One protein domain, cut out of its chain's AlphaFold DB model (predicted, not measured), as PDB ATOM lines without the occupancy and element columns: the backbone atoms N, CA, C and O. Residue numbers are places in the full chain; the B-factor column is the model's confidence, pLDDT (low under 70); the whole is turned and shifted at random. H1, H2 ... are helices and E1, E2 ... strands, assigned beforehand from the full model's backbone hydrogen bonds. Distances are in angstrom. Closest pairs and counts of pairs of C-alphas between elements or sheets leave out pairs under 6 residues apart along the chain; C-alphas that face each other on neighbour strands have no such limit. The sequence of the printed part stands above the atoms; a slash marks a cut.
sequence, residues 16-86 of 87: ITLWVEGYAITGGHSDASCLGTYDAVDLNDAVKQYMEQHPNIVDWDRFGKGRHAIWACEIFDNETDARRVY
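What this domain is: This is residues 16 to 86 of the 87 residues of an uncharacterized protein of marine sediment metagenome (UniProt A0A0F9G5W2). A small antiparallel sheet of three strands, E4, E1 and E5, has H1 crossing one face and the short H3 on the opposite face. E1 and E4 are prolonged by the small hairpin E2 and E3 toward one end of the longest axis, while H2 lies off the sheet. The printed part has 71 residues, in the order E1 E2 E3 E4 H1 H2 E5 H3, and its class is mixed, helices and strands. It is compact, with a radius of gyration of the C-alphas of 11.8 A and spans of 35 by 24 by 20 A.

Where its parts are: E1, residues 16 to 20, begins at C-alpha 16 (120.720, 142.125, 146.141). E2 is residues 23 to 25, E3 residues 28 to 30, and E4 residues 33 to 39, 18.8 A long. H1, residues 43 to 53, measures 15.5 A. H2 is residues 60 to 63, E5 residues 73 to 76, and H3 residues 79 to 84, ending at C-alpha 84 (108.094, 155.602, 148.822).

How they stand to each other: E1 pairs with E4, N 18 to O 36 at 2.8 A, and with E5, N 19 to O 76 at 2.9 A. E1 runs on into E2 at 13 degrees; in the hairpin of E2 and E3, N 25 and O 28 are 2.9 A apart. E4, H1 H2 and E5 form a split strand-helix-strand unit, two strands running the same way with E1 between them; its crossover is right-handed. H1 is on the sheet at a height of 8.1 A, across the strands; its closest C-alphas to E4 are Ala 46 and Tyr 38, 5.4 A. H3 is on the opposite face, over E1 and along the strands; C-alphas 82 and 20 are closest, 5.8 A. Every O i to N i+4 pair is within hydrogen-bond range in H1 and H3; H2 is too short for one.

The domain as a whole: The farthest C-alphas, Gly 27 and Val 41, are 38.1 A apart. The printed part has no cut and no long link. Low confidence includes residues 58 to 67.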
ATOM      1  N   ILE A  16     121.312 140.823 145.837       89.44
ATOM      2  CA  ILE A  16     120.720 142.125 146.141       89.44
ATOM      3  C   ILE A  16     120.295 142.752 144.827       89.44
ATOM      4  O   ILE A  16     121.106 142.932 143.917       89.44
ATOM      5  N   THR A  17     119.008 143.071 144.724       90.50
ATOM      6  CA  THR A  17     118.472 143.819 143.593       90.50
ATOM      7  C   THR A  17     118.556 145.302 143.906       90.50
ATOM      8  O   THR A  17     117.977 145.765 144.883       90.50
ATOM      9  N   LEU A  18     119.275 146.043 143.072       89.69
ATOM     10  CA  LEU A  18     119.374 147.487 143.190       89.69
ATOM     11  C   LEU A  18     118.172 148.153 142.532       89.69
ATOM     12  O   LEU A  18     117.854 147.889 141.370       89.69
ATOM     13  N   TRP A  19     117.562 149.066 143.269       89.62
ATOM     14  CA  TRP A  19     116.478 149.922 142.818       89.62
ATOM     15  C   TRP A  19     116.882 151.375 142.980       89.62
ATOM     16  O   TRP A  19     117.538 151.719 143.952       89.62
ATOM     17  N   VAL A  20     116.489 152.231 142.050       86.75
ATOM     18  CA  VAL A  20     116.657 153.681 142.170       86.75
ATOM     19  C   VAL A  20     115.290 154.338 142.260       86.75
ATOM     20  O   VAL A  20     114.339 153.872 141.624       86.75
ATOM     21  N   GLU A  21     115.181 155.388 143.072       84.75
ATOM     22  CA  GLU A  21     113.961 156.191 143.127       84.75
ATOM     23  C   GLU A  21     113.614 156.798 141.760       84.75
ATOM     24  O   GLU A  21     114.473 157.022 140.901       84.75
ATOM     25  N   GLY A  22     112.322 157.063 141.573       78.62
ATOM     26  CA  GLY A  22     111.853 157.889 140.471       78.62
ATOM     27  C   GLY A  22     112.296 159.346 140.626       78.62
ATOM     28  O   GLY A  22     112.774 159.763 141.677       78.62
ATOM     29  N   TYR A  23     112.107 160.147 139.582       75.31
ATOM     30  CA  TYR A  23     112.309 161.595 139.653       75.31
ATOM     31  C   TYR A  23     111.160 162.324 138.965       75.31
ATOM     32  O   TYR A  23     110.588 161.813 138.006       75.31
ATOM     33  N   ALA A  24     110.861 163.545 139.406       69.50
ATOM     34  CA  ALA A  24     110.026 164.488 138.676       69.50
ATOM     35  C   ALA A  24     110.734 165.842 138.605       69.50
ATOM     36  O   ALA A  24     111.046 166.472 139.614       69.50
ATOM     37  N   ILE A  25     110.977 166.297 137.385       72.50
ATOM     38  CA  ILE A  25     111.494 167.628 137.078       72.50
ATOM     39  C   ILE A  25     110.541 168.308 136.096       72.50
ATOM     40  O   ILE A  25     109.725 167.657 135.440       72.50
ATOM     41  N   THR A  26     110.630 169.629 135.957       75.12
ATOM     42  CA  THR A  26     109.815 170.347 134.971       75.12
ATOM     43  C   THR A  26     110.101 169.809 133.564       75.12
ATOM     44  O   THR A  26     111.173 170.049 133.016       75.12
ATOM     45  N   GLY A  27     109.138 169.082 132.988       72.88
ATOM     46  CA  GLY A  27     109.237 168.494 131.647       72.88
ATOM     47  C   GLY A  27     109.605 167.006 131.585       72.88
ATOM     48  O   GLY A  27     109.691 166.477 130.480       72.88
ATOM     49  N   GLY A  28     109.779 166.309 132.714       69.19
ATOM     50  CA  GLY A  28     110.064 164.872 132.712       69.19
ATOM     51  C   GLY A  28     109.833 164.208 134.064       69.19
ATOM     52  O   GLY A  28     110.122 164.791 135.105       69.19
ATOM     53  N   HIS A  29     109.315 162.985 134.040       79.50
ATOM     54  CA  HIS A  29     109.192 162.137 135.220       79.50
ATOM     55  C   HIS A  29     109.615 160.707 134.882       79.50
ATOM     56  O   HIS A  29     109.573 160.308 133.717       79.50
ATOM     57  N   SER A  30     110.021 159.956 135.898       79.25
ATOM     58  CA  SER A  30     110.266 158.519 135.824       79.25
ATOM     59  C   SER A  30     109.796 157.858 137.108       79.25
ATOM     60  O   SER A  30     109.949 158.437 138.183       79.25
ATOM     61  N   ASP A  31     109.297 156.634 136.991       84.88
ATOM     62  CA  ASP A  31     109.031 155.763 138.132       84.88
ATOM     63  C   ASP A  31     110.335 155.174 138.694       84.88
ATOM     64  O   ASP A  31     111.399 155.237 138.059       84.88
ATOM     65  N   ALA A  32     110.230 154.558 139.876       85.75
ATOM     66  CA  ALA A  32     111.299 153.748 140.444       85.75
ATOM     67  C   ALA A  32     111.738 152.663 139.450       85.75
ATOM     68  O   ALA A  32     110.911 152.008 138.812       85.75
ATOM     69  N   SER A  33     113.048 152.471 139.322       86.31
ATOM     70  CA  SER A  33     113.628 151.624 138.279       86.31
ATOM     71  C   SER A  33     114.592 150.597 138.861       86.31
ATOM     72  O   SER A  33     115.392 150.903 139.742       86.31
ATOM     73  N   CYS A  34     114.534 149.369 138.344       90.12
ATOM     74  CA  CYS A  34     115.477 148.312 138.696       90.12
ATOM     75  C   CYS A  34     116.779 148.496 137.907       90.12
ATOM     76  O   CYS A  34     116.766 148.543 136.678       90.12
ATOM     77  N   LEU A  35     117.897 148.589 138.623       87.00
ATOM     78  CA  LEU A  35     119.231 148.748 138.046       87.00
ATOM     79  C   LEU A  35     119.899 147.403 137.737       87.00
ATOM     80  O   LEU A  35     120.744 147.332 136.850       87.00
ATOM     81  N   GLY A  36     119.523 146.343 138.456       89.88
ATOM     82  CA  GLY A  36     120.076 145.001 138.276       89.88
ATOM     83  C   GLY A  36     120.102 144.193 139.569       89.88
ATOM     84  O   GLY A  36     119.736 144.688 140.632       89.88
ATOM     85  N   THR A  37     120.530 142.933 139.482       91.56
ATOM     86  CA  THR A  37     120.725 142.052 140.644       91.56
ATOM     87  C   THR A  37     122.176 141.604 140.710       91.56
ATOM     88  O   THR A  37     122.736 141.195 139.696       91.56
ATOM     89  N   TYR A  38     122.762 141.693 141.901       90.56
ATOM     90  CA  TYR A  38     124.192 141.517 142.144       90.56
ATOM     91  C   TYR A  38     124.442 140.466 143.221       90.56
ATOM     92  O   TYR A  38     123.679 140.366 144.185       90.56
ATOM     93  N   ASP A  39     125.528 139.712 143.063       91.31
ATOM     94  CA  ASP A  39     125.991 138.724 144.040       91.31
ATOM     95  C   ASP A  39     126.754 139.450 145.145       91.31
ATOM     96  O   ASP A  39     127.976 139.587 145.091       91.31
ATOM     97  N   ALA A  40     126.024 139.967 146.127       86.62
ATOM     98  CA  ALA A  40     126.538 140.911 147.105       86.62
ATOM     99  C   ALA A  40     126.094 140.573 148.529       86.62
ATOM    100  O   ALA A  40     124.981 140.108 148.778       86.62
ATOM    101  N   VAL A  41     126.978 140.833 149.491       86.00
ATOM    102  CA  VAL A  41     126.678 140.597 150.915       86.00
ATOM    103  C   VAL A  41     125.900 141.743 151.563       86.00
ATOM    104  O   VAL A  41     125.232 141.527 152.572       86.00
ATOM    105  N   ASP A  42     125.999 142.947 150.996       85.81
ATOM    106  CA  ASP A  42     125.312 144.155 151.441       85.81
ATOM    107  C   ASP A  42     125.119 145.156 150.283       85.81
ATOM    108  O   ASP A  42     125.654 144.985 149.183       85.81
ATOM    109  N   LEU A  43     124.336 146.214 150.526       83.31
ATOM    110  CA  LEU A  43     124.038 147.244 149.527       83.31
ATOM    111  C   LEU A  43     125.304 147.954 149.013       83.31
ATOM    112  O   LEU A  43     125.366 148.317 147.842       83.31
ATOM    113  N   ASN A  44     126.334 148.133 149.849       83.62
ATOM    114  CA  ASN A  44     127.575 148.776 149.410       83.62
ATOM    115  C   ASN A  44     128.303 147.919 148.374       83.62
ATOM    116  O   ASN A  44     128.837 148.453 147.406       83.62
ATOM    117  N   ASP A  45     128.356 146.611 148.607       86.50
ATOM    118  CA  ASP A  45     128.977 145.641 147.713       86.50
ATOM    119  C   ASP A  45     128.225 145.570 146.374       86.50
ATOM    120  O   ASP A  45     128.837 145.690 145.314       86.50
ATOM    121  N   ALA A  46     126.889 145.533 146.413       88.69
ATOM    122  CA  ALA A  46     126.058 145.573 145.209       88.69
ATOM    123  C   ALA A  46     126.283 146.857 144.391       88.69
ATOM    124  O   ALA A  46     126.481 146.797 143.177       88.69
ATOM    125  N   VAL A  47     126.311 148.028 145.043       84.69
ATOM    126  CA  VAL A  47     126.537 149.302 144.342       84.69
ATOM    127  C   VAL A  47     127.957 149.394 143.781       84.69
ATOM    128  O   VAL A  47     128.126 149.876 142.665       84.69
ATOM    129  N   LYS A  48     128.978 148.881 144.480       85.12
ATOM    130  CA  LYS A  48     130.342 148.799 143.927       85.12
ATOM    131  C   LYS A  48     130.383 147.958 142.651       85.12
ATOM    132  O   LYS A  48     130.963 148.402 141.666       85.12
ATOM    133  N   GLN A  49     129.724 146.799 142.640       89.12
ATOM    134  CA  GLN A  49     129.646 145.953 141.445       89.12
ATOM    135  C   GLN A  49     128.899 146.641 140.294       89.12
ATOM    136  O   GLN A  49     129.349 146.584 139.149       89.12
ATOM    137  N   TYR A  50     127.801 147.348 140.583       87.50
ATOM    138  CA  TYR A  50     127.122 148.192 139.594       87.50
ATOM    139  C   TYR A  50     128.081 149.245 139.015       87.50
ATOM    140  O   TYR A  50     128.171 149.409 137.801       87.50
ATOM    141  N   MET A  51     128.854 149.923 139.866       83.38
ATOM    142  CA  MET A  51     129.815 150.953 139.455       83.38
ATOM    143  C   MET A  51     130.958 150.415 138.591       83.38
ATOM    144  O   MET A  51     131.392 151.099 137.667       83.38
ATOM    145  N   GLU A  52     131.439 149.203 138.867       85.56
ATOM    146  CA  GLU A  52     132.450 148.532 138.041       85.56
ATOM    147  C   GLU A  52     131.925 148.222 136.631       85.56
ATOM    148  O   GLU A  52     132.666 148.341 135.654       85.56
ATOM    149  N   GLN A  53     130.640 147.875 136.513       86.12
ATOM    150  CA  GLN A  53     129.976 147.621 135.228       86.12
ATOM    151  C   GLN A  53     129.588 148.916 134.494       86.12
ATOM    152  O   GLN A  53     129.491 148.930 133.265       86.12
ATOM    153  N   HIS A  54     129.401 150.010 135.236       83.50
ATOM    154  CA  HIS A  54     128.930 151.303 134.744       83.50
ATOM    155  C   HIS A  54     129.875 152.452 135.145       83.50
ATOM    156  O   HIS A  54     129.515 153.317 135.958       83.50
ATOM    157  N   PRO A  55     131.094 152.504 134.574       76.69
ATOM    158  CA  PRO A  55     132.065 153.532 134.924       76.69
ATOM    159  C   PRO A  55     131.527 154.935 134.604       76.69
ATOM    160  O   PRO A  55     130.896 155.154 133.572       76.69
ATOM    161  N   ASN A  56     131.826 155.903 135.478       73.38
ATOM    162  CA  ASN A  56     131.422 157.318 135.386       73.38
ATOM    163  C   ASN A  56     129.923 157.620 135.583       73.38
ATOM    164  O   ASN A  56     129.511 158.758 135.366       73.38
ATOM    165  N   ILE A  57     129.103 156.649 136.000       72.19
ATOM    166  CA  ILE A  57     127.673 156.885 136.276       72.19
ATOM    167  C   ILE A  57     127.430 157.376 137.712       72.19
ATOM    168  O   ILE A  57     126.558 158.214 137.945       72.19
ATOM    169  N   VAL A  58     128.209 156.881 138.674       66.75
ATOM    170  CA  VAL A  58     127.988 157.134 140.105       66.75
ATOM    171  C   VAL A  58     129.027 158.110 140.653       66.75
ATOM    172  O   VAL A  58     130.223 157.982 140.389       66.75
ATOM    173  N   ASP A  59     128.560 159.086 141.427       68.38
ATOM    174  CA  ASP A  59     129.386 160.119 142.053       68.38
ATOM    175  C   ASP A  59     130.020 159.584 143.355       68.38
ATOM    176  O   ASP A  59     129.346 159.432 144.381       68.38
ATOM    177  N   TRP A  60     131.327 159.289 143.313       60.44
ATOM    178  CA  TRP A  60     132.102 158.767 144.451       60.44
ATOM    179  C   TRP A  60     132.063 159.679 145.681       60.44
ATOM    180  O   TRP A  60     132.035 159.177 146.808       60.44
ATOM    181  N   ASP A  61     132.012 161.000 145.487       63.62
ATOM    182  CA  ASP A  61     131.996 161.967 146.590       63.62
ATOM    183  C   ASP A  61     130.672 161.935 147.358       63.62
ATOM    184  O   ASP A  61     130.614 162.319 148.534       63.62
ATOM    185  N   ARG A  62     129.602 161.468 146.706       58.28
ATOM    186  CA  ARG A  62     128.299 161.232 147.337       58.28
ATOM    187  C   ARG A  62     128.224 159.840 147.950       58.28
ATOM    188  O   ARG A  62     127.807 159.731 149.104       58.28
ATOM    189  N   PHE A  63     128.727 158.826 147.244       59.44
ATOM    190  CA  PHE A  63     128.766 157.446 147.734       59.44
ATOM    191  C   PHE A  63     129.560 157.317 149.044       59.44
ATOM    192  O   PHE A  63     129.086 156.741 150.023       59.44
ATOM    193  N   GLY A  64     130.740 157.941 149.118       54.41
ATOM    194  CA  GLY A  64     131.616 157.898 150.295       54.41
ATOM    195  C   GLY A  64     131.079 158.614 151.542       54.41
ATOM    196  O   GLY A  64     131.629 158.435 152.626       54.41
ATOM    197  N   LYS A  65     130.003 159.407 151.423       58.72
ATOM    198  CA  LYS A  65     129.371 160.136 152.542       58.72
ATOM    199  C   LYS A  65     128.177 159.397 153.155       58.72
ATOM    200  O   LYS A  65     127.433 159.988 153.931       58.72
ATOM    201  N   GLY A  66     127.995 158.120 152.815       60.19
ATOM    202  CA  GLY A  66     126.907 157.292 153.340       60.19
ATOM    203  C   GLY A  66     125.562 157.519 152.650       60.19
ATOM    204  O   GLY A  66     124.544 157.119 153.201       60.19
ATOM    205  N   ARG A  67     125.545 158.158 151.469       64.19
ATOM    206  CA  ARG A  67     124.362 158.214 150.599       64.19
ATOM    207  C   ARG A  67     124.641 157.462 149.306       64.19
ATOM    208  O   ARG A  67     125.467 157.882 148.498       64.19
ATOM    209  N   HIS A  68     123.924 156.369 149.099       71.06
ATOM    210  CA  HIS A  68     123.937 155.599 147.861       71.06
ATOM    211  C   HIS A  68     123.089 156.348 146.838       71.06
ATOM    212  O   HIS A  68     121.878 156.195 146.837       71.06
ATOM    213  N   ALA A  69     123.691 157.217 146.022       69.75
ATOM    214  CA  ALA A  69     122.938 158.005 145.046       69.75
ATOM    215  C   ALA A  69     123.587 158.011 143.657       69.75
ATOM    216  O   ALA A  69     124.791 158.232 143.520       69.75
ATOM    217  N   ILE A  70     122.763 157.840 142.625       70.62
ATOM    218  CA  ILE A  70     123.121 157.942 141.204       70.62
ATOM    219  C   ILE A  70     122.335 159.102 140.620       70.62
ATOM    220  O   ILE A  70     121.125 159.161 140.785       70.62
ATOM    221  N   TRP A  71     123.005 160.052 139.965       70.75
ATOM    222  CA  TRP A  71     122.349 161.237 139.383       70.75
ATOM    223  C   TRP A  71     121.401 161.969 140.351       70.75
ATOM    224  O   TRP A  71     120.340 162.444 139.961       70.75
ATOM    225  N   ALA A  72     121.797 162.063 141.625       70.38
ATOM    226  CA  ALA A  72     120.995 162.618 142.723       70.38
ATOM    227  C   ALA A  72     119.740 161.819 143.127       70.38
ATOM    228  O   ALA A  72     119.026 162.291 144.003       70.38
ATOM    229  N   CYS A  73     119.530 160.630 142.561       75.94
ATOM    230  CA  CYS A  73     118.488 159.684 142.942       75.94
ATOM    231  C   CYS A  73     119.065 158.627 143.896       75.94
ATOM    232  O   CYS A  73     120.128 158.062 143.627       75.94
ATOM    233  N   GLU A  74     118.397 158.374 145.014       83.50
ATOM    234  CA  GLU A  74     118.793 157.407 146.036       83.50
ATOM    235  C   GLU A  74     118.582 155.950 145.576       83.50
ATOM    236  O   GLU A  74     117.639 155.634 144.845       83.50
ATOM    237  N   ILE A  75     119.502 155.066 145.976       84.62
ATOM    238  CA  ILE A  75     119.514 153.639 145.649       84.62
ATOM    239  C   ILE A  75     119.066 152.831 146.867       84.62
ATOM    240  O   ILE A  75     119.565 153.024 147.974       84.62
ATOM    241  N   PHE A  76     118.205 151.855 146.623       85.44
ATOM    242  CA  PHE A  76     117.626 150.945 147.597       85.44
ATOM    243  C   PHE A  76     117.925 149.493 147.219       85.44
ATOM    244  O   PHE A  76     118.186 149.170 146.059       85.44
ATOM    245  N   ASP A  77     117.847 148.600 148.200       85.38
ATOM    246  CA  ASP A  77     117.900 147.145 148.007       85.38
ATOM    247  C   ASP A  77     116.517 146.527 147.725       85.38
ATOM    248  O   ASP A  77     116.381 145.309 147.586       85.38
ATOM    249  N   ASN A  78     115.471 147.358 147.653       83.88
ATOM    250  CA  ASN A  78     114.103 146.927 147.416       83.88
ATOM    251  C   ASN A  78     113.257 148.000 146.708       83.88
ATOM    252  O   ASN A  78     113.449 149.203 146.877       83.88
ATOM    253  N   GLU A  79     112.270 147.542 145.938       83.00
ATOM    254  CA  GLU A  79     111.376 148.405 145.157       83.00
ATOM    255  C   GLU A  79     110.439 149.249 146.030       83.00
ATOM    256  O   GLU A  79     110.083 150.369 145.672       83.00
ATOM    257  N   THR A  80     110.005 148.704 147.170       82.69
ATOM    258  CA  THR A  80     108.978 149.345 148.004       82.69
ATOM    259  C   THR A  80     109.489 150.663 148.569       82.69
ATOM    260  O   THR A  80     108.769 151.659 148.543       82.69
ATOM    261  N   ASP A  81     110.730 150.681 149.041       81.44
ATOM    262  CA  ASP A  81     111.345 151.889 149.575       81.44
ATOM    263  C   ASP A  81     111.710 152.870 148.459       81.44
ATOM    264  O   ASP A  81     111.428 154.057 148.602       81.44
ATOM    265  N   ALA A  82     112.176 152.382 147.302       79.31
ATOM    266  CA  ALA A  82     112.424 153.225 146.129       79.31
ATOM    267  C   ALA A  82     111.162 153.954 145.635       79.31
ATOM    268  O   ALA A  82     111.234 155.110 145.222       79.31
ATOM    269  N   ARG A  83     109.991 153.307 145.707       79.62
ATOM    270  CA  ARG A  83     108.702 153.939 145.385       79.62
ATOM    271  C   ARG A  83     108.236 154.927 146.452       79.62
ATOM    272  O   ARG A  83     107.563 155.884 146.117       79.62
ATOM    273  N   ARG A  84     108.569 154.726 147.731       72.19
ATOM    274  CA  ARG A  84     108.094 155.602 148.822       72.19
ATOM    275  C   ARG A  84     108.675 157.008 148.788       72.19
ATOM    276  O   ARG A  84     108.069 157.905 149.369       72.19
ATOM    277  N   VAL A  85     109.839 157.200 148.170       64.56
ATOM    278  CA  VAL A  85     110.484 158.521 148.133       64.56
ATOM    279  C   VAL A  85     109.746 159.487 147.198       64.56
ATOM    280  O   VAL A  85     109.697 160.686 147.467       64.56
ATOM    281  N   TYR A  86     109.068 158.954 146.178       60.59
ATOM    282  CA  TYR A  86     108.153 159.680 145.298       60.59
ATOM    283  C   TYR A  86     106.731 159.139 145.491       60.59
ATOM    284  O   TYR A  86     106.350 158.152 144.876       60.59
TER     285      TYR A  86